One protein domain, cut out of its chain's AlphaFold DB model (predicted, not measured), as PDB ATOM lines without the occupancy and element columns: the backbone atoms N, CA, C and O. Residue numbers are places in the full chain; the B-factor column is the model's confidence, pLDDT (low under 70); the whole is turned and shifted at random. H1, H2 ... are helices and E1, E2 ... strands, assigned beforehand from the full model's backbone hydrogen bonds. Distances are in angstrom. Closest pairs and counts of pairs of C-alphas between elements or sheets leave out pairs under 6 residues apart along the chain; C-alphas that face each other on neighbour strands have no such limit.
ATOM      1  N   LEU A   9      18.305 -21.504  -1.625       72.88
ATOM      2  CA  LEU A   9      19.488 -21.253  -0.820       72.88
ATOM      3  C   LEU A   9      19.645 -22.390   0.184       72.88
ATOM      4  O   LEU A   9      18.747 -22.641   0.985       72.88
ATOM      5  N   LEU A  10      20.808 -23.024   0.183       78.44
ATOM      6  CA  LEU A  10      21.220 -23.957   1.225       78.44
ATOM      7  C   LEU A  10      22.192 -23.274   2.168       78.44
ATOM      8  O   LEU A  10      23.141 -22.631   1.720       78.44
ATOM      9  N   VAL A  11      21.995 -23.482   3.462       80.31
ATOM     10  CA  VAL A  11      22.983 -23.139   4.479       80.31
ATOM     11  C   VAL A  11      23.663 -24.424   4.919       80.31
ATOM     12  O   VAL A  11      23.055 -25.278   5.569       80.31
ATOM     13  N   LEU A  12      24.928 -24.563   4.541       81.56
ATOM     14  CA  LEU A  12      25.751 -25.729   4.839       81.56
ATOM     15  C   LEU A  12      26.653 -25.444   6.036       81.56
ATOM     16  O   LEU A  12      27.187 -24.344   6.159       81.56
ATOM     17  N   ASN A  13      26.859 -26.452   6.875       82.44
ATOM     18  CA  ASN A  13      27.952 -26.463   7.838       82.44
ATOM     19  C   ASN A  13      29.193 -27.009   7.137       82.44
ATOM     20  O   ASN A  13      29.117 -28.074   6.519       82.44
ATOM     21  N   VAL A  14      30.320 -26.308   7.244       81.88
ATOM     22  CA  VAL A  14      31.588 -26.736   6.637       81.88
ATOM     23  C   VAL A  14      32.740 -26.744   7.640       81.88
ATOM     24  O   VAL A  14      32.728 -26.018   8.638       81.88
ATOM     25  N   ASP A  15      33.751 -27.566   7.377       80.06
ATOM     26  CA  ASP A  15      35.020 -27.519   8.099       80.06
ATOM     27  C   ASP A  15      35.967 -26.433   7.551       80.06
ATOM     28  O   ASP A  15      35.631 -25.678   6.638       80.06
ATOM     29  N   THR A  16      37.166 -26.333   8.125       74.19
ATOM     30  CA  THR A  16      38.164 -25.313   7.764       74.19
ATOM     31  C   THR A  16      38.781 -25.497   6.381       74.19
ATOM     32  O   THR A  16      39.346 -24.546   5.845       74.19
ATOM     33  N   ALA A  17      38.675 -26.691   5.802       73.31
ATOM     34  CA  ALA A  17      39.097 -26.983   4.442       73.31
ATOM     35  C   ALA A  17      37.940 -26.839   3.436       73.31
ATOM     36  O   ALA A  17      38.164 -26.988   2.237       73.31
ATOM     37  N   GLY A  18      36.727 -26.517   3.895       71.69
ATOM     38  CA  GLY A  18      35.547 -26.354   3.051       71.69
ATOM     39  C   GLY A  18      34.798 -27.659   2.779       71.69
ATOM     40  O   GLY A  18      33.954 -27.689   1.881       71.69
ATOM     41  N   TYR A  19      35.075 -28.734   3.523       80.06
ATOM     42  CA  TYR A  19      34.286 -29.961   3.438       80.06
ATOM     43  C   TYR A  19      32.930 -29.779   4.104       80.06
ATOM     44  O   TYR A  19      32.832 -29.239   5.205       80.06
ATOM     45  N   VAL A  20      31.877 -30.253   3.443       83.00
ATOM     46  CA  VAL A  20      30.510 -30.203   3.961       83.00
ATOM     47  C   VAL A  20      30.342 -31.222   5.080       83.00
ATOM     48  O   VAL A  20      30.527 -32.417   4.875       83.00
ATOM     49  N   LEU A  21      29.944 -30.737   6.254       84.12
ATOM     50  CA  LEU A  21      29.609 -31.545   7.429       84.12
ATOM     51  C   LEU A  21      28.105 -31.841   7.515       84.12
ATOM     52  O   LEU A  21      27.691 -32.777   8.191       84.12
ATOM     53  N   GLY A  22      27.271 -31.032   6.855       84.00
ATOM     54  CA  GLY A  22      25.829 -31.248   6.786       84.00
ATOM     55  C   GLY A  22      25.048 -30.005   6.366       84.00
ATOM     56  O   GLY A  22      25.609 -28.925   6.182       84.00
ATOM     57  N   VAL A  23      23.727 -30.154   6.236       87.00
ATOM     58  CA  VAL A  23      22.811 -29.056   5.883       87.00
ATOM     59  C   VAL A  23      22.118 -28.525   7.135       87.00
ATOM     60  O   VAL A  23      21.349 -29.248   7.778       87.00
ATOM     61  N   ARG A  24      22.340 -27.245   7.453       83.56
ATOM     62  CA  ARG A  24      21.655 -26.550   8.550       83.56
ATOM     63  C   ARG A  24      20.197 -26.292   8.179       83.56
ATOM     64  O   ARG A  24      19.300 -26.737   8.890       83.56
ATOM     65  N   ASN A  25      19.954 -25.623   7.054       82.62
ATOM     66  CA  ASN A  25      18.612 -25.405   6.511       82.62
ATOM     67  C   ASN A  25      18.634 -25.168   4.990       82.62
ATOM     68  O   ASN A  25      19.693 -24.963   4.392       82.62
ATOM     69  N   GLY A  26      17.448 -25.202   4.385       82.69
ATOM     70  CA  GLY A  26      17.193 -24.768   3.018       82.69
ATOM     71  C   GLY A  26      16.100 -23.701   3.002       82.69
ATOM     72  O   GLY A  26      15.213 -23.698   3.855       82.69
ATOM     73  N   ARG A  27      16.167 -22.774   2.049       78.62
ATOM     74  CA  ARG A  27      15.147 -21.751   1.792       78.62
ATOM     75  C   ARG A  27      14.903 -21.664   0.302       78.62
ATOM     76  O   ARG A  27      15.851 -21.733  -0.467       78.62
ATOM     77  N   GLY A  28      13.670 -21.444  -0.120       75.50
ATOM     78  CA  GLY A  28      13.390 -21.174  -1.521       75.50
ATOM     79  C   GLY A  28      12.055 -20.488  -1.725       75.50
ATOM     80  O   GLY A  28      11.252 -20.404  -0.804       75.50
ATOM     81  N   ASN A  29      11.830 -19.971  -2.928       74.19
ATOM     82  CA  ASN A  29      10.573 -19.330  -3.331       74.19
ATOM     83  C   ASN A  29       9.618 -20.322  -4.032       74.19
ATOM     84  O   ASN A  29       8.976 -19.992  -5.026       74.19
ATOM     85  N   PHE A  30       9.552 -21.548  -3.519       76.31
ATOM     86  CA  PHE A  30       8.660 -22.629  -3.951       76.31
ATOM     87  C   PHE A  30       8.073 -23.320  -2.704       76.31
ATOM     88  O   PHE A  30       8.532 -23.015  -1.599       76.31
ATOM     89  N   PRO A  31       7.048 -24.191  -2.829       85.56
ATOM     90  CA  PRO A  31       6.315 -24.716  -1.675       85.56
ATOM     91  C   PRO A  31       7.225 -25.289  -0.583       85.56
ATOM     92  O   PRO A  31       8.181 -26.008  -0.875       85.56
ATOM     93  N   GLU A  32       6.905 -25.003   0.680       84.69
ATOM     94  CA  GLU A  32       7.730 -25.387   1.835       84.69
ATOM     95  C   GLU A  32       7.957 -26.905   1.917       84.69
ATOM     96  O   GLU A  32       9.050 -27.362   2.249       84.69
ATOM     97  N   THR A  33       6.961 -27.694   1.510       85.81
ATOM     98  CA  THR A  33       7.065 -29.154   1.390       85.81
ATOM     99  C   THR A  33       8.183 -29.581   0.437       85.81
ATOM    100  O   THR A  33       8.971 -30.462   0.776       85.81
ATOM    101  N   GLN A  34       8.321 -28.913  -0.710       81.81
ATOM    102  CA  GLN A  34       9.398 -29.170  -1.670       81.81
ATOM    103  C   GLN A  34      10.759 -28.689  -1.145       81.81
ATOM    104  O   GLN A  34      11.766 -29.367  -1.345       81.81
ATOM    105  N   VAL A  35      10.814 -27.546  -0.446       83.06
ATOM    106  CA  VAL A  35      12.048 -27.049   0.201       83.06
ATOM    107  C   VAL A  35      12.557 -28.071   1.218       83.06
ATOM    108  O   VAL A  35      13.751 -28.384   1.239       83.06
ATOM    109  N   LYS A  36      11.653 -28.624   2.034       88.12
ATOM    110  CA  LYS A  36      11.971 -29.652   3.027       88.12
ATOM    111  C   LYS A  36      12.479 -30.930   2.362       88.12
ATOM    112  O   LYS A  36      13.569 -31.381   2.699       88.12
ATOM    113  N   GLU A  37      11.761 -31.443   1.365       87.50
ATOM    114  CA  GLU A  37      12.149 -32.657   0.634       87.50
ATOM    115  C   GLU A  37      13.548 -32.532   0.007       87.50
ATOM    116  O   GLU A  37      14.386 -33.423   0.143       87.50
ATOM    117  N   MET A  38      13.838 -31.397  -0.637       82.75
ATOM    118  CA  MET A  38      15.158 -31.136  -1.220       82.75
ATOM    119  C   MET A  38      16.256 -31.039  -0.153       82.75
ATOM    120  O   MET A  38      17.359 -31.547  -0.357       82.75
ATOM    121  N   THR A  39      15.964 -30.397   0.980       87.44
ATOM    122  CA  THR A  39      16.904 -30.274   2.105       87.44
ATOM    123  C   THR A  39      17.234 -31.645   2.693       87.44
ATOM    124  O   THR A  39      18.405 -31.935   2.930       87.44
ATOM    125  N   ASP A  40      16.230 -32.500   2.887       89.25
ATOM    126  CA  ASP A  40      16.405 -33.834   3.469       89.25
ATOM    127  C   ASP A  40      17.195 -34.759   2.531       89.25
ATOM    128  O   ASP A  40      18.162 -35.383   2.970       89.25
ATOM    129  N   LYS A  41      16.908 -34.733   1.222       86.12
ATOM    130  CA  LYS A  41      17.708 -35.453   0.210       86.12
ATOM    131  C   LYS A  41      19.181 -35.033   0.212       86.12
ATOM    132  O   LYS A  41      20.074 -35.864   0.068       86.12
ATOM    133  N   LEU A  42      19.462 -33.742   0.388       83.69
ATOM    134  CA  LEU A  42      20.839 -33.247   0.465       83.69
ATOM    135  C   LEU A  42      21.528 -33.623   1.776       83.69
ATOM    136  O   LEU A  42      22.726 -33.902   1.763       83.69
ATOM    137  N   ARG A  43      20.799 -33.663   2.899       88.44
ATOM    138  CA  ARG A  43      21.342 -34.171   4.168       88.44
ATOM    139  C   ARG A  43      21.803 -35.614   4.019       88.44
ATOM    140  O   ARG A  43      22.946 -35.903   4.360       88.44
ATOM    141  N   GLU A  44      20.952 -36.474   3.472       86.69
ATOM    142  CA  GLU A  44      21.279 -37.881   3.221       86.69
ATOM    143  C   GLU A  44      22.491 -38.023   2.285       86.69
ATOM    144  O   GLU A  44      23.427 -38.779   2.558       86.69
ATOM    145  N   TYR A  45      22.539 -37.220   1.217       81.81
ATOM    146  CA  TYR A  45      23.669 -37.227   0.292       81.81
ATOM    147  C   TYR A  45      24.997 -36.876   0.982       81.81
ATOM    148  O   TYR A  45      25.986 -37.587   0.794       81.81
ATOM    149  N   PHE A  46      25.043 -35.818   1.801       82.31
ATOM    150  CA  PHE A  46      26.276 -35.396   2.483       82.31
ATOM    151  C   PHE A  46      26.691 -36.311   3.645       82.31
ATOM    152  O   PHE A  46      27.853 -36.286   4.035       82.31
ATOM    153  N   GLN A  47      25.795 -37.150   4.173       81.88
ATOM    154  CA  GLN A  47      26.173 -38.181   5.150       81.88
ATOM    155  C   GLN A  47      27.045 -39.280   4.531       81.88
ATOM    156  O   GLN A  47      27.891 -39.858   5.210       81.88
ATOM    157  N   THR A  48      26.841 -39.575   3.248       80.56
ATOM    158  CA  THR A  48      27.504 -40.689   2.549       80.56
ATOM    159  C   THR A  48      28.548 -40.230   1.533       80.56
ATOM    160  O   THR A  48      29.355 -41.035   1.066       80.56
ATOM    161  N   ASN A  49      28.576 -38.937   1.192       74.88
ATOM    162  CA  ASN A  49      29.483 -38.373   0.198       74.88
ATOM    163  C   ASN A  49      30.264 -37.189   0.767       74.88
ATOM    164  O   ASN A  49      29.691 -36.170   1.149       74.88
ATOM    165  N   MET A  50      31.592 -37.291   0.722       77.31
ATOM    166  CA  MET A  50      32.481 -36.178   1.039       77.31
ATOM    167  C   MET A  50      32.494 -35.181  -0.123       77.31
ATOM    168  O   MET A  50      32.883 -35.520  -1.242       77.31
ATOM    169  N   VAL A  51      32.063 -33.953   0.152       75.44
ATOM    170  CA  VAL A  51      31.989 -32.855  -0.817       75.44
ATOM    171  C   VAL A  51      32.794 -31.690  -0.277       75.44
ATOM    172  O   VAL A  51      32.625 -31.324   0.883       75.44
ATOM    173  N   GLN A  52      33.646 -31.106  -1.115       72.69
ATOM    174  CA  GLN A  52      34.435 -29.931  -0.768       72.69
ATOM    175  C   GLN A  52      34.009 -28.752  -1.635       72.69
ATOM    176  O   GLN A  52      34.025 -28.849  -2.861       72.69
ATOM    177  N   PHE A  53      33.669 -27.633  -1.003       69.44
ATOM    178  CA  PHE A  53      33.509 -26.366  -1.704       69.44
ATOM    179  C   PHE A  53      34.831 -25.591  -1.672       69.44
ATOM    180  O   PHE A  53      35.445 -25.483  -0.607       69.44
ATOM    181  N   PRO A  54      35.283 -25.024  -2.806       63.19
ATOM    182  CA  PRO A  54      36.452 -24.159  -2.807       63.19
ATOM    183  C   PRO A  54      36.157 -22.903  -1.980       63.19
ATOM    184  O   PRO A  54      35.213 -22.163  -2.260       63.19
ATOM    185  N   LEU A  55      36.970 -22.666  -0.952       65.06
ATOM    186  CA  LEU A  55      36.926 -21.438  -0.166       65.06
ATOM    187  C   LEU A  55      37.759 -20.369  -0.879       65.06
ATOM    188  O   LEU A  55      38.978 -20.492  -0.987       65.06
ATOM    189  N   CYS A  56      37.097 -19.320  -1.361       62.78
ATOM    190  CA  CYS A  56      37.767 -18.153  -1.921       62.78
ATOM    191  C   CYS A  56      38.027 -17.136  -0.807       62.78
ATOM    192  O   CYS A  56      37.090 -16.675  -0.155       62.78
ATOM    193  N   TYR A  57      39.292 -16.775  -0.606       66.62
ATOM    194  CA  TYR A  57      39.683 -15.707   0.310       66.62
ATOM    195  C   TYR A  57      39.982 -14.447  -0.497       66.62
ATOM    196  O   TYR A  57      40.735 -14.499  -1.468       66.62
ATOM    197  N   VAL A  58      39.389 -13.323  -0.099       62.41
ATOM    198  CA  VAL A  58      39.753 -12.016  -0.648       62.41
ATOM    199  C   VAL A  58      41.005 -11.553   0.086       62.41
ATOM    200  O   VAL A  58      40.967 -11.358   1.300       62.41
ATOM    201  N   LEU A  59      42.109 -11.435  -0.646       68.75
ATOM    202  CA  LEU A  59      43.358 -10.876  -0.133       68.75
ATOM    203  C   LEU A  59      43.232  -9.348  -0.090       68.75
ATOM    204  O   LEU A  59      42.658  -8.749  -0.999       68.75
ATOM    205  N   GLN A  60      43.730  -8.732   0.977       67.44
ATOM    206  CA  GLN A  60      43.717  -7.284   1.170       67.44
ATOM    207  C   GLN A  60      45.121  -6.718   0.949       67.44
ATOM    208  O   GLN A  60      46.122  -7.374   1.236       67.44
ATOM    209  N   ASP A  61      45.216  -5.486   0.463       71.25
ATOM    210  CA  ASP A  61      46.504  -4.807   0.330       71.25
ATOM    211  C   ASP A  61      46.932  -4.209   1.678       71.25
ATOM    212  O   ASP A  61      46.710  -3.038   1.973       71.25
ATOM    213  N   ILE A  62      47.445  -5.074   2.558       76.94
ATOM    214  CA  ILE A  62      47.805  -4.746   3.950       76.94
ATOM    215  C   ILE A  62      49.301  -4.938   4.232       76.94
ATOM    216  O   ILE A  62      49.696  -5.164   5.373       76.94
ATOM    217  N   GLY A  63      50.144  -4.905   3.195       79.94
ATOM    218  CA  GLY A  63      51.600  -5.071   3.330       79.94
ATOM    219  C   GLY A  63      52.062  -6.478   3.739       79.94
ATOM    220  O   GLY A  63      53.229  -6.666   4.069       79.94
ATOM    221  N   LEU A  64      51.166  -7.472   3.721       78.31
ATOM    222  CA  LEU A  64      51.482  -8.881   3.976       78.31
ATOM    223  C   LEU A  64      51.649  -9.658   2.671       78.31
ATOM    224  O   LEU A  64      50.922  -9.423   1.702       78.31
ATOM    225  N   SER A  65      52.536 -10.656   2.682       83.38
ATOM    226  CA  SER A  65      52.665 -11.609   1.576       83.38
ATOM    227  C   SER A  65      51.354 -12.376   1.352       83.38
ATOM    228  O   SER A  65      50.575 -12.597   2.284       83.38
ATOM    229  N   SER A  66      51.101 -12.838   0.124       74.50
ATOM    230  CA  SER A  66      49.899 -13.631  -0.175       74.50
ATOM    231  C   SER A  66      49.801 -14.901   0.680       74.50
ATOM    232  O   SER A  66      48.700 -15.313   1.048       74.50
ATOM    233  N   GLU A  67      50.934 -15.516   1.028       79.06
ATOM    234  CA  GLU A  67      50.965 -16.717   1.864       79.06
ATOM    235  C   GLU A  67      50.552 -16.416   3.312       79.06
ATOM    236  O   GLU A  67      49.757 -17.156   3.900       79.06
ATOM    237  N   ASP A  68      51.027 -15.303   3.872       80.38
ATOM    238  CA  ASP A  68      50.689 -14.893   5.237       80.38
ATOM    239  C   ASP A  68      49.234 -14.449   5.349       80.38
ATOM    240  O   ASP A  68      48.546 -14.797   6.312       80.38
ATOM    241  N   GLN A  69      48.715 -13.777   4.322       76.62
ATOM    242  CA  GLN A  69      47.296 -13.451   4.244       76.62
ATOM    243  C   GLN A  69      46.418 -14.706   4.159       76.62
ATOM    244  O   GLN A  69      45.388 -14.782   4.829       76.62
ATOM    245  N   LEU A  70      46.829 -15.728   3.399       72.94
ATOM    246  CA  LEU A  70      46.116 -17.009   3.349       72.94
ATOM    247  C   LEU A  70      46.149 -17.738   4.699       72.94
ATOM    248  O   LEU A  70      45.121 -18.272   5.128       72.94
ATOM    249  N   LYS A  71      47.297 -17.755   5.393       79.50
ATOM    250  CA  LYS A  71      47.415 -18.317   6.752       79.50
ATOM    251  C   LYS A  71      46.486 -17.593   7.726       79.50
ATOM    252  O   LYS A  71      45.740 -18.247   8.456       79.50
ATOM    253  N   LEU A  72      46.482 -16.261   7.690       77.62
ATOM    254  CA  LEU A  72      45.630 -15.426   8.530       77.62
ATOM    255  C   LEU A  72      44.143 -15.672   8.245       77.62
ATOM    256  O   LEU A  72      43.372 -15.916   9.171       77.62
ATOM    257  N   ALA A  73      43.742 -15.693   6.974       74.38
ATOM    258  CA  ALA A  73      42.355 -15.928   6.579       74.38
ATOM    259  C   ALA A  73      41.852 -17.314   7.018       74.38
ATOM    260  O   ALA A  73      40.733 -17.440   7.523       74.38
ATOM    261  N   ARG A  74      42.690 -18.356   6.902       75.12
ATOM    262  CA  ARG A  74      42.381 -19.705   7.409       75.12
ATOM    263  C   ARG A  74      42.253 -19.733   8.927       75.12
ATOM    264  O   ARG A  74      41.319 -20.353   9.432       75.12
ATOM    265  N   LYS A  75      43.149 -19.051   9.647       79.50
ATOM    266  CA  LYS A  75      43.097 -18.943  11.111       79.50
ATOM    267  C   LYS A  75      41.798 -18.276  11.563       79.50
ATOM    268  O   LYS A  75      41.038 -18.892  12.307       79.50
ATOM    269  N   ILE A  76      41.480 -17.102  11.014       76.00
ATOM    270  CA  ILE A  76      40.230 -16.377  11.292       76.00
ATOM    271  C   ILE A  76      39.017 -17.270  11.011       76.00
ATOM    272  O   ILE A  76      38.088 -17.337  11.811       76.00
ATOM    273  N   PHE A  77      39.015 -17.987   9.884       73.12
ATOM    274  CA  PHE A  77      37.921 -18.893   9.545       73.12
ATOM    275  C   PHE A  77      37.801 -20.073  10.523       73.12
ATOM    276  O   PHE A  77      36.691 -20.462  10.887       73.12
ATOM    277  N   SER A  78      38.926 -20.619  10.990       73.69
ATOM    278  CA  SER A  78      38.949 -21.711  11.968       73.69
ATOM    279  C   SER A  78      38.404 -21.310  13.337       73.69
ATOM    280  O   SER A  78      37.723 -22.111  13.976       73.69
ATOM    281  N   GLU A  79      38.610 -20.062  13.746       79.75
ATOM    282  CA  GLU A  79      38.155 -19.528  15.034       79.75
ATOM    283  C   GLU A  79      36.661 -19.156  15.026       79.75
ATOM    284  O   GLU A  79      36.062 -18.941  16.081       79.75
ATOM    285  N   LYS A  80      36.006 -19.133  13.855       74.00
ATOM    286  CA  LYS A  80      34.559 -18.901  13.778       74.00
ATOM    287  C   LYS A  80      33.779 -20.059  14.395       74.00
ATOM    288  O   LYS A  80      33.890 -21.205  13.957       74.00
ATOM    289  N   LYS A  81      32.908 -19.712  15.350       70.06
ATOM    290  CA  LYS A  81      31.948 -20.622  15.995       70.06
ATOM    291  C   LYS A  81      30.934 -21.198  15.004       70.06
ATOM    292  O   LYS A  81      30.590 -22.371  15.092       70.06
ATOM    293  N   GLU A  82      30.479 -20.387  14.048       66.88
ATOM    294  CA  GLU A  82      29.610 -20.827  12.956       66.88
ATOM    295  C   GLU A  82      30.329 -20.670  11.611       66.88
ATOM    296  O   GLU A  82      30.723 -19.571  11.217       66.88
ATOM    297  N   ARG A  83      30.489 -21.786  10.894       69.12
ATOM    298  CA  ARG A  83      31.099 -21.846   9.557       69.12
ATOM    299  C   ARG A  83      30.024 -22.221   8.552       69.12
ATOM    300  O   ARG A  83      29.875 -23.379   8.170       69.12
ATOM    301  N   LEU A  84      29.217 -21.219   8.217       61.62
ATOM    302  CA  LEU A  84      28.085 -21.366   7.317       61.62
ATOM    303  C   LEU A  84      28.493 -21.016   5.893       61.62
ATOM    304  O   LEU A  84      29.076 -19.958   5.655       61.62
ATOM    305  N   PHE A  85      28.128 -21.875   4.950       60.50
ATOM    306  CA  PHE A  85      28.275 -21.611   3.526       60.50
ATOM    307  C   PHE A  85      26.895 -21.495   2.880       60.50
ATOM    308  O   PHE A  85      26.094 -22.428   2.939       60.50
ATOM    309  N   GLY A  86      26.616 -20.334   2.285       53.06
ATOM    310  CA  GLY A  86      25.399 -20.093   1.518       53.06
ATOM    311  C   GLY A  86      25.574 -20.567   0.080       53.06
ATOM    312  O   GLY A  86      26.226 -19.893  -0.713       53.06
ATOM    313  N   ALA A  87      24.980 -21.704  -0.274       60.28
ATOM    314  CA  ALA A  87      24.955 -22.185  -1.650       60.28
ATOM    315  C   ALA A  87      23.643 -21.750  -2.317       60.28
ATOM    316  O   ALA A  87      22.576 -22.290  -2.026       60.28
ATOM    317  N   ASN A  88      23.726 -20.753  -3.202       53.31
ATOM    318  CA  ASN A  88      22.592 -20.295  -4.004       53.31
ATOM    319  C   ASN A  88      22.418 -21.183  -5.239       53.31
ATOM    320  O   ASN A  88      23.324 -21.322  -6.065       53.31
ATOM    321  N   PHE A  89      21.221 -21.736  -5.393       54.72
ATOM    322  CA  PHE A  89      20.826 -22.570  -6.512       54.72
ATOM    323  C   PHE A  89      19.591 -22.011  -7.247       54.72
ATOM    324  O   PHE A  89      18.692 -21.472  -6.608       54.72
ATOM    325  N   PRO A  90      19.513 -22.168  -8.579       49.44
ATOM    326  CA  PRO A  90      20.637 -22.430  -9.461       49.44
ATOM    327  C   PRO A  90      21.314 -21.076  -9.697       49.44
ATOM    328  O   PRO A  90      20.791 -20.241 -10.425       49.44
ATOM    329  N   GLY A  91      22.455 -20.813  -9.054       58.25
ATOM    330  CA  GLY A  91      23.354 -19.737  -9.488       58.25
ATOM    331  C   GLY A  91      23.971 -20.069 -10.857       58.25
ATOM    332  O   GLY A  91      23.307 -20.636 -11.719       58.25
ATOM    333  N   GLY A  92      25.273 -19.831 -11.061       44.53
ATOM    334  CA  GLY A  92      25.997 -20.146 -12.317       44.53
ATOM    335  C   GLY A  92      25.901 -21.597 -12.846       44.53
ATOM    336  O   GLY A  92      26.385 -21.884 -13.933       44.53
ATOM    337  N   LEU A  93      25.236 -22.506 -12.122       51.00
ATOM    338  CA  LEU A  93      24.804 -23.836 -12.570       51.00
ATOM    339  C   LEU A  93      23.655 -23.819 -13.595       51.00
ATOM    340  O   LEU A  93      23.413 -24.845 -14.229       51.00
ATOM    341  N   PHE A  94      22.974 -22.686 -13.791       51.91
ATOM    342  CA  PHE A  94      21.900 -22.558 -14.784       51.91
ATOM    343  C   PHE A  94      22.420 -22.765 -16.212       51.91
ATOM    344  O   PHE A  94      21.836 -23.522 -16.978       51.91
ATOM    345  N   PHE A  95      23.552 -22.147 -16.561       51.12
ATOM    346  CA  PHE A  95      24.079 -22.202 -17.927       51.12
ATOM    347  C   PHE A  95      24.554 -23.613 -18.329       51.12
ATOM    348  O   PHE A  95      24.164 -24.084 -19.398       51.12
ATOM    349  N   PRO A  96      25.315 -24.340 -17.480       58.06
ATOM    350  CA  PRO A  96      25.690 -25.726 -17.759       58.06
ATOM    351  C   PRO A  96      24.492 -26.683 -17.792       58.06
ATOM    352  O   PRO A  96      24.433 -27.532 -18.677       58.06
ATOM    353  N   TYR A  97      23.513 -26.522 -16.887       64.25
ATOM    354  CA  TYR A  97      22.300 -27.347 -16.899       64.25
ATOM    355  C   TYR A  97      21.519 -27.181 -18.203       64.25
ATOM    356  O   TYR A  97      21.217 -28.175 -18.854       64.25
ATOM    357  N   GLU A  98      21.203 -25.945 -18.600       64.44
ATOM    358  CA  GLU A  98      20.418 -25.690 -19.814       64.44
ATOM    359  C   GLU A  98      21.162 -26.178 -21.068       64.44
ATOM    360  O   GLU A  98      20.547 -26.723 -21.987       64.44
ATOM    361  N   ALA A  99      22.493 -26.052 -21.097       64.00
ATOM    362  CA  ALA A  99      23.322 -26.586 -22.174       64.00
ATOM    363  C   ALA A  99      23.272 -28.123 -22.247       64.00
ATOM    364  O   ALA A  99      23.075 -28.678 -23.328       64.00
ATOM    365  N   ASP A 100      23.406 -28.820 -21.118       69.75
ATOM    366  CA  ASP A 100      23.394 -30.287 -21.084       69.75
ATOM    367  C   ASP A 100      21.981 -30.866 -21.246       69.75
ATOM    368  O   ASP A 100      21.814 -31.954 -21.805       69.75
ATOM    369  N   LYS A 101      20.940 -30.120 -20.857       75.38
ATOM    370  CA  LYS A 101      19.538 -30.459 -21.136       75.38
ATOM    371  C   LYS A 101      19.272 -30.499 -22.639       75.38
ATOM    372  O   LYS A 101      18.699 -31.473 -23.123       75.38
ATOM    373  N   ARG A 102      19.770 -29.507 -23.393       74.94
ATOM    374  CA  ARG A 102      19.708 -29.490 -24.871       74.94
ATOM    375  C   ARG A 102      20.499 -30.634 -25.512       74.94
ATOM    376  O   ARG A 102      20.143 -31.074 -26.597       74.94
ATOM    377  N   LYS A 103      21.536 -31.135 -24.836       77.75
ATOM    378  CA  LYS A 103      22.336 -32.298 -25.263       77.75
ATOM    379  C   LYS A 103      21.742 -33.648 -24.835       77.75
ATOM    380  O   LYS A 103      22.370 -34.678 -25.055       77.75
ATOM    381  N   GLY A 104      20.547 -33.662 -24.240       81.06
ATOM    382  CA  GLY A 104      19.807 -34.890 -23.939       81.06
ATOM    383  C   GLY A 104      19.863 -35.365 -22.485       81.06
ATOM    384  O   GLY A 104      19.400 -36.471 -22.199       81.06
ATOM    385  N   PHE A 105      20.374 -34.567 -21.540       76.94
ATOM    386  CA  PHE A 105      20.292 -34.911 -20.116       76.94
ATOM    387  C   PHE A 105      18.826 -35.029 -19.654       76.94
ATOM    388  O   PHE A 105      18.033 -34.093 -19.770       76.94
ATOM    389  N   LYS A 106      18.431 -36.178 -19.093       82.69
ATOM    390  CA  LYS A 106      17.023 -36.436 -18.731       82.69
ATOM    391  C   LYS A 106      16.642 -36.031 -17.304       82.69
ATOM    392  O   LYS A 106      15.461 -35.808 -17.064       82.69
ATOM    393  N   GLY A 107      17.603 -35.841 -16.401       73.00
ATOM    394  CA  GLY A 107      17.334 -35.481 -15.003       73.00
ATOM    395  C   GLY A 107      16.798 -34.057 -14.805       73.00
ATOM    396  O   GLY A 107      16.847 -33.208 -15.705       73.00
ATOM    397  N   SER A 108      16.284 -33.795 -13.608       68.75
ATOM    398  CA  SER A 108      15.886 -32.468 -13.135       68.75
ATOM    399  C   SER A 108      17.103 -31.581 -12.832       68.75
ATOM    400  O   SER A 108      18.235 -32.057 -12.738       68.75
ATOM    401  N   LYS A 109      16.883 -30.279 -12.603       63.72
ATOM    402  CA  LYS A 109      17.933 -29.370 -12.099       63.72
ATOM    403  C   LYS A 109      18.563 -29.865 -10.791       63.72
ATOM    404  O   LYS A 109      19.752 -29.654 -10.570       63.72
ATOM    405  N   PHE A 110      17.787 -30.547  -9.947       63.69
ATOM    406  CA  PHE A 110      18.285 -31.145  -8.710       63.69
ATOM    407  C   PHE A 110      19.177 -32.363  -8.986       63.69
ATOM    408  O   PHE A 110      20.268 -32.454  -8.434       63.69
ATOM    409  N   ASP A 111      18.786 -33.238  -9.913       67.00
ATOM    410  CA  ASP A 111      19.627 -34.374 -10.324       67.00
ATOM    411  C   ASP A 111      20.936 -33.892 -10.960       67.00
ATOM    412  O   ASP A 111      22.006 -34.446 -10.720       67.00
ATOM    413  N   TYR A 112      20.866 -32.805 -11.731       68.25
ATOM    414  CA  TYR A 112      22.042 -32.167 -12.310       68.25
ATOM    415  C   TYR A 112      22.954 -31.555 -11.236       68.25
ATOM    416  O   TYR A 112      24.172 -31.671 -11.325       68.25
ATOM    417  N   LEU A 113      22.388 -30.950 -10.188       67.06
ATOM    418  CA  LEU A 113      23.151 -30.474  -9.032       67.06
ATOM    419  C   LEU A 113      23.901 -31.625  -8.350       67.06
ATOM    420  O   LEU A 113      25.108 -31.515  -8.136       67.06
ATOM    421  N   LEU A 114      23.210 -32.728  -8.054       65.38
ATOM    422  CA  LEU A 114      23.826 -33.916  -7.459       65.38
ATOM    423  C   LEU A 114      24.939 -34.476  -8.352       65.38
ATOM    424  O   LEU A 114      26.025 -34.775  -7.856       65.38
ATOM    425  N   LEU A 115      24.723 -34.528  -9.671       66.25
ATOM    426  CA  LEU A 115      25.742 -34.928 -10.641       66.25
ATOM    427  C   LEU A 115      26.988 -34.034 -10.552       66.25
ATOM    428  O   LEU A 115      28.096 -34.549 -10.405       66.25
ATOM    429  N   ARG A 116      26.837 -32.706 -10.590       66.69
ATOM    430  CA  ARG A 116      27.980 -31.774 -10.540       66.69
ATOM    431  C   ARG A 116      28.724 -31.839  -9.209       66.69
ATOM    432  O   ARG A 116      29.951 -31.804  -9.209       66.69
ATOM    433  N   ILE A 117      28.005 -31.993  -8.099       62.38
ATOM    434  CA  ILE A 117      28.601 -32.227  -6.778       62.38
ATOM    435  C   ILE A 117      29.377 -33.554  -6.768       62.38
ATOM    436  O   ILE A 117      30.494 -33.617  -6.261       62.38
ATOM    437  N   SER A 118      28.824 -34.617  -7.358       58.03
ATOM    438  CA  SER A 118      29.481 -35.929  -7.426       58.03
ATOM    439  C   SER A 118      30.744 -35.932  -8.294       58.03
ATOM    440  O   SER A 118      31.698 -36.636  -7.978       58.03
ATOM    441  N   GLN A 119      30.790 -35.110  -9.346       59.38
ATOM    442  CA  GLN A 119      31.960 -34.942 -10.217       59.38
ATOM    443  C   GLN A 119      33.100 -34.166  -9.541       59.38
ATOM    444  O   GLN A 119      34.246 -34.281  -9.963       59.38
ATOM    445  N   GLN A 120      32.808 -33.409  -8.479       47.09
ATOM    446  CA  GLN A 120      33.819 -32.771  -7.629       47.09
ATOM    447  C   GLN A 120      34.404 -33.729  -6.577       47.09
ATOM    448  O   GLN A 120      35.221 -33.302  -5.761       47.09
ATOM    449  N   LYS A 121      34.025 -35.020  -6.579       41.09
ATOM    450  CA  LYS A 121      34.668 -36.032  -5.731       41.09
ATOM    451  C   LYS A 121      36.168 -36.059  -6.012       41.09
ATOM    452  O   LYS A 121      36.616 -36.526  -7.056       41.09
TER     453      LYS A 121
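This is residues 9 to 121 of the 136 residues of an uncharacterized protein of Prevotella sp. oral taxon 317 str. F0108 (UniProt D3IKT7). A small, strongly twisted sheet of three strands, E2, E1 and E3, has the long helix H1 packed along E2 on one face. At one end of the long axis H2 lies well off from this body, reached by the long unnamed stretch of residues 49 to 65, while H3 and H4 make a loose corner away from the sheet, with H4 near H1. The printed part has 113 residues, with four named helices and three named strands in the order E1, E2, H1, H2, E3, H3, H4; the sheet runs E2, E1, E3, antiparallel throughout. The class is mixed, helices and strands; the whole is loose, with a radius of gyration of the C-alphas of 16.6 A, and elongated, spanning 51 by 30 by 27 A.

The inner strand E1, residues 9 to 14, forms a hairpin with the edge strand E2, residues 20 to 28; their directions stand at 164 degrees, and N 11 and O 25 are within hydrogen-bond range at 2.9 A. E2 bends by 60 degrees at residue 24. The other edge strand, E3, residues 84 to 89, is antiparallel to E1 at 146 degrees, with N 10 and O 87 within hydrogen-bond range at 2.9 A. H1, residues 32 to 48, is on the sheet at a height of 8.3 A over it, in two layers, a helix on one face of a sheet. It lies over E2 and runs along the strands, at 10 degrees to E2 on the local plane; their closest C-alphas, those of Gly 26 and Thr 39, are 5.6 A apart. H4, residues 109 to 119, is not on the sheet; it is near H1, with 8 pairs of C-alphas within 10 A. H3, residues 94 to 102, is close to H4 but not clearly touching it: their closest C-alphas, those of Tyr 97 and Tyr 112, are 6.7 A apart, and their lines are about perpendicular at 79 degrees. H2, residues 66 to 79, touches no helix and is not on the sheet. In H2, H3 and H4 every O i to N i+4 pair is within hydrogen-bond range; in H1 12 of 13 are.

E1 begins at C-alpha 9 (19.488, -21.253, -0.820) and is 15.2 A long. E2 measures 20.1 A, H1 25.0 A and H2 20.1 A, the last beginning at C-alpha 66 (49.899, -13.631, -0.175). E3 is 15.7 A long, H3 12.4 A, and H4 15.2 A, ending at C-alpha 119 (31.960, -34.942, -10.217).

The two C-alphas farthest apart, those of Gly 63 and Lys 106, are 51.6 A apart. The printed part has no cut. The link from H1 to H2, 17 residues, is long. Mean pLDDT of the printed part is 72.8; residues 53 to 60, 82 to 100 and 108 to 121 are under 70.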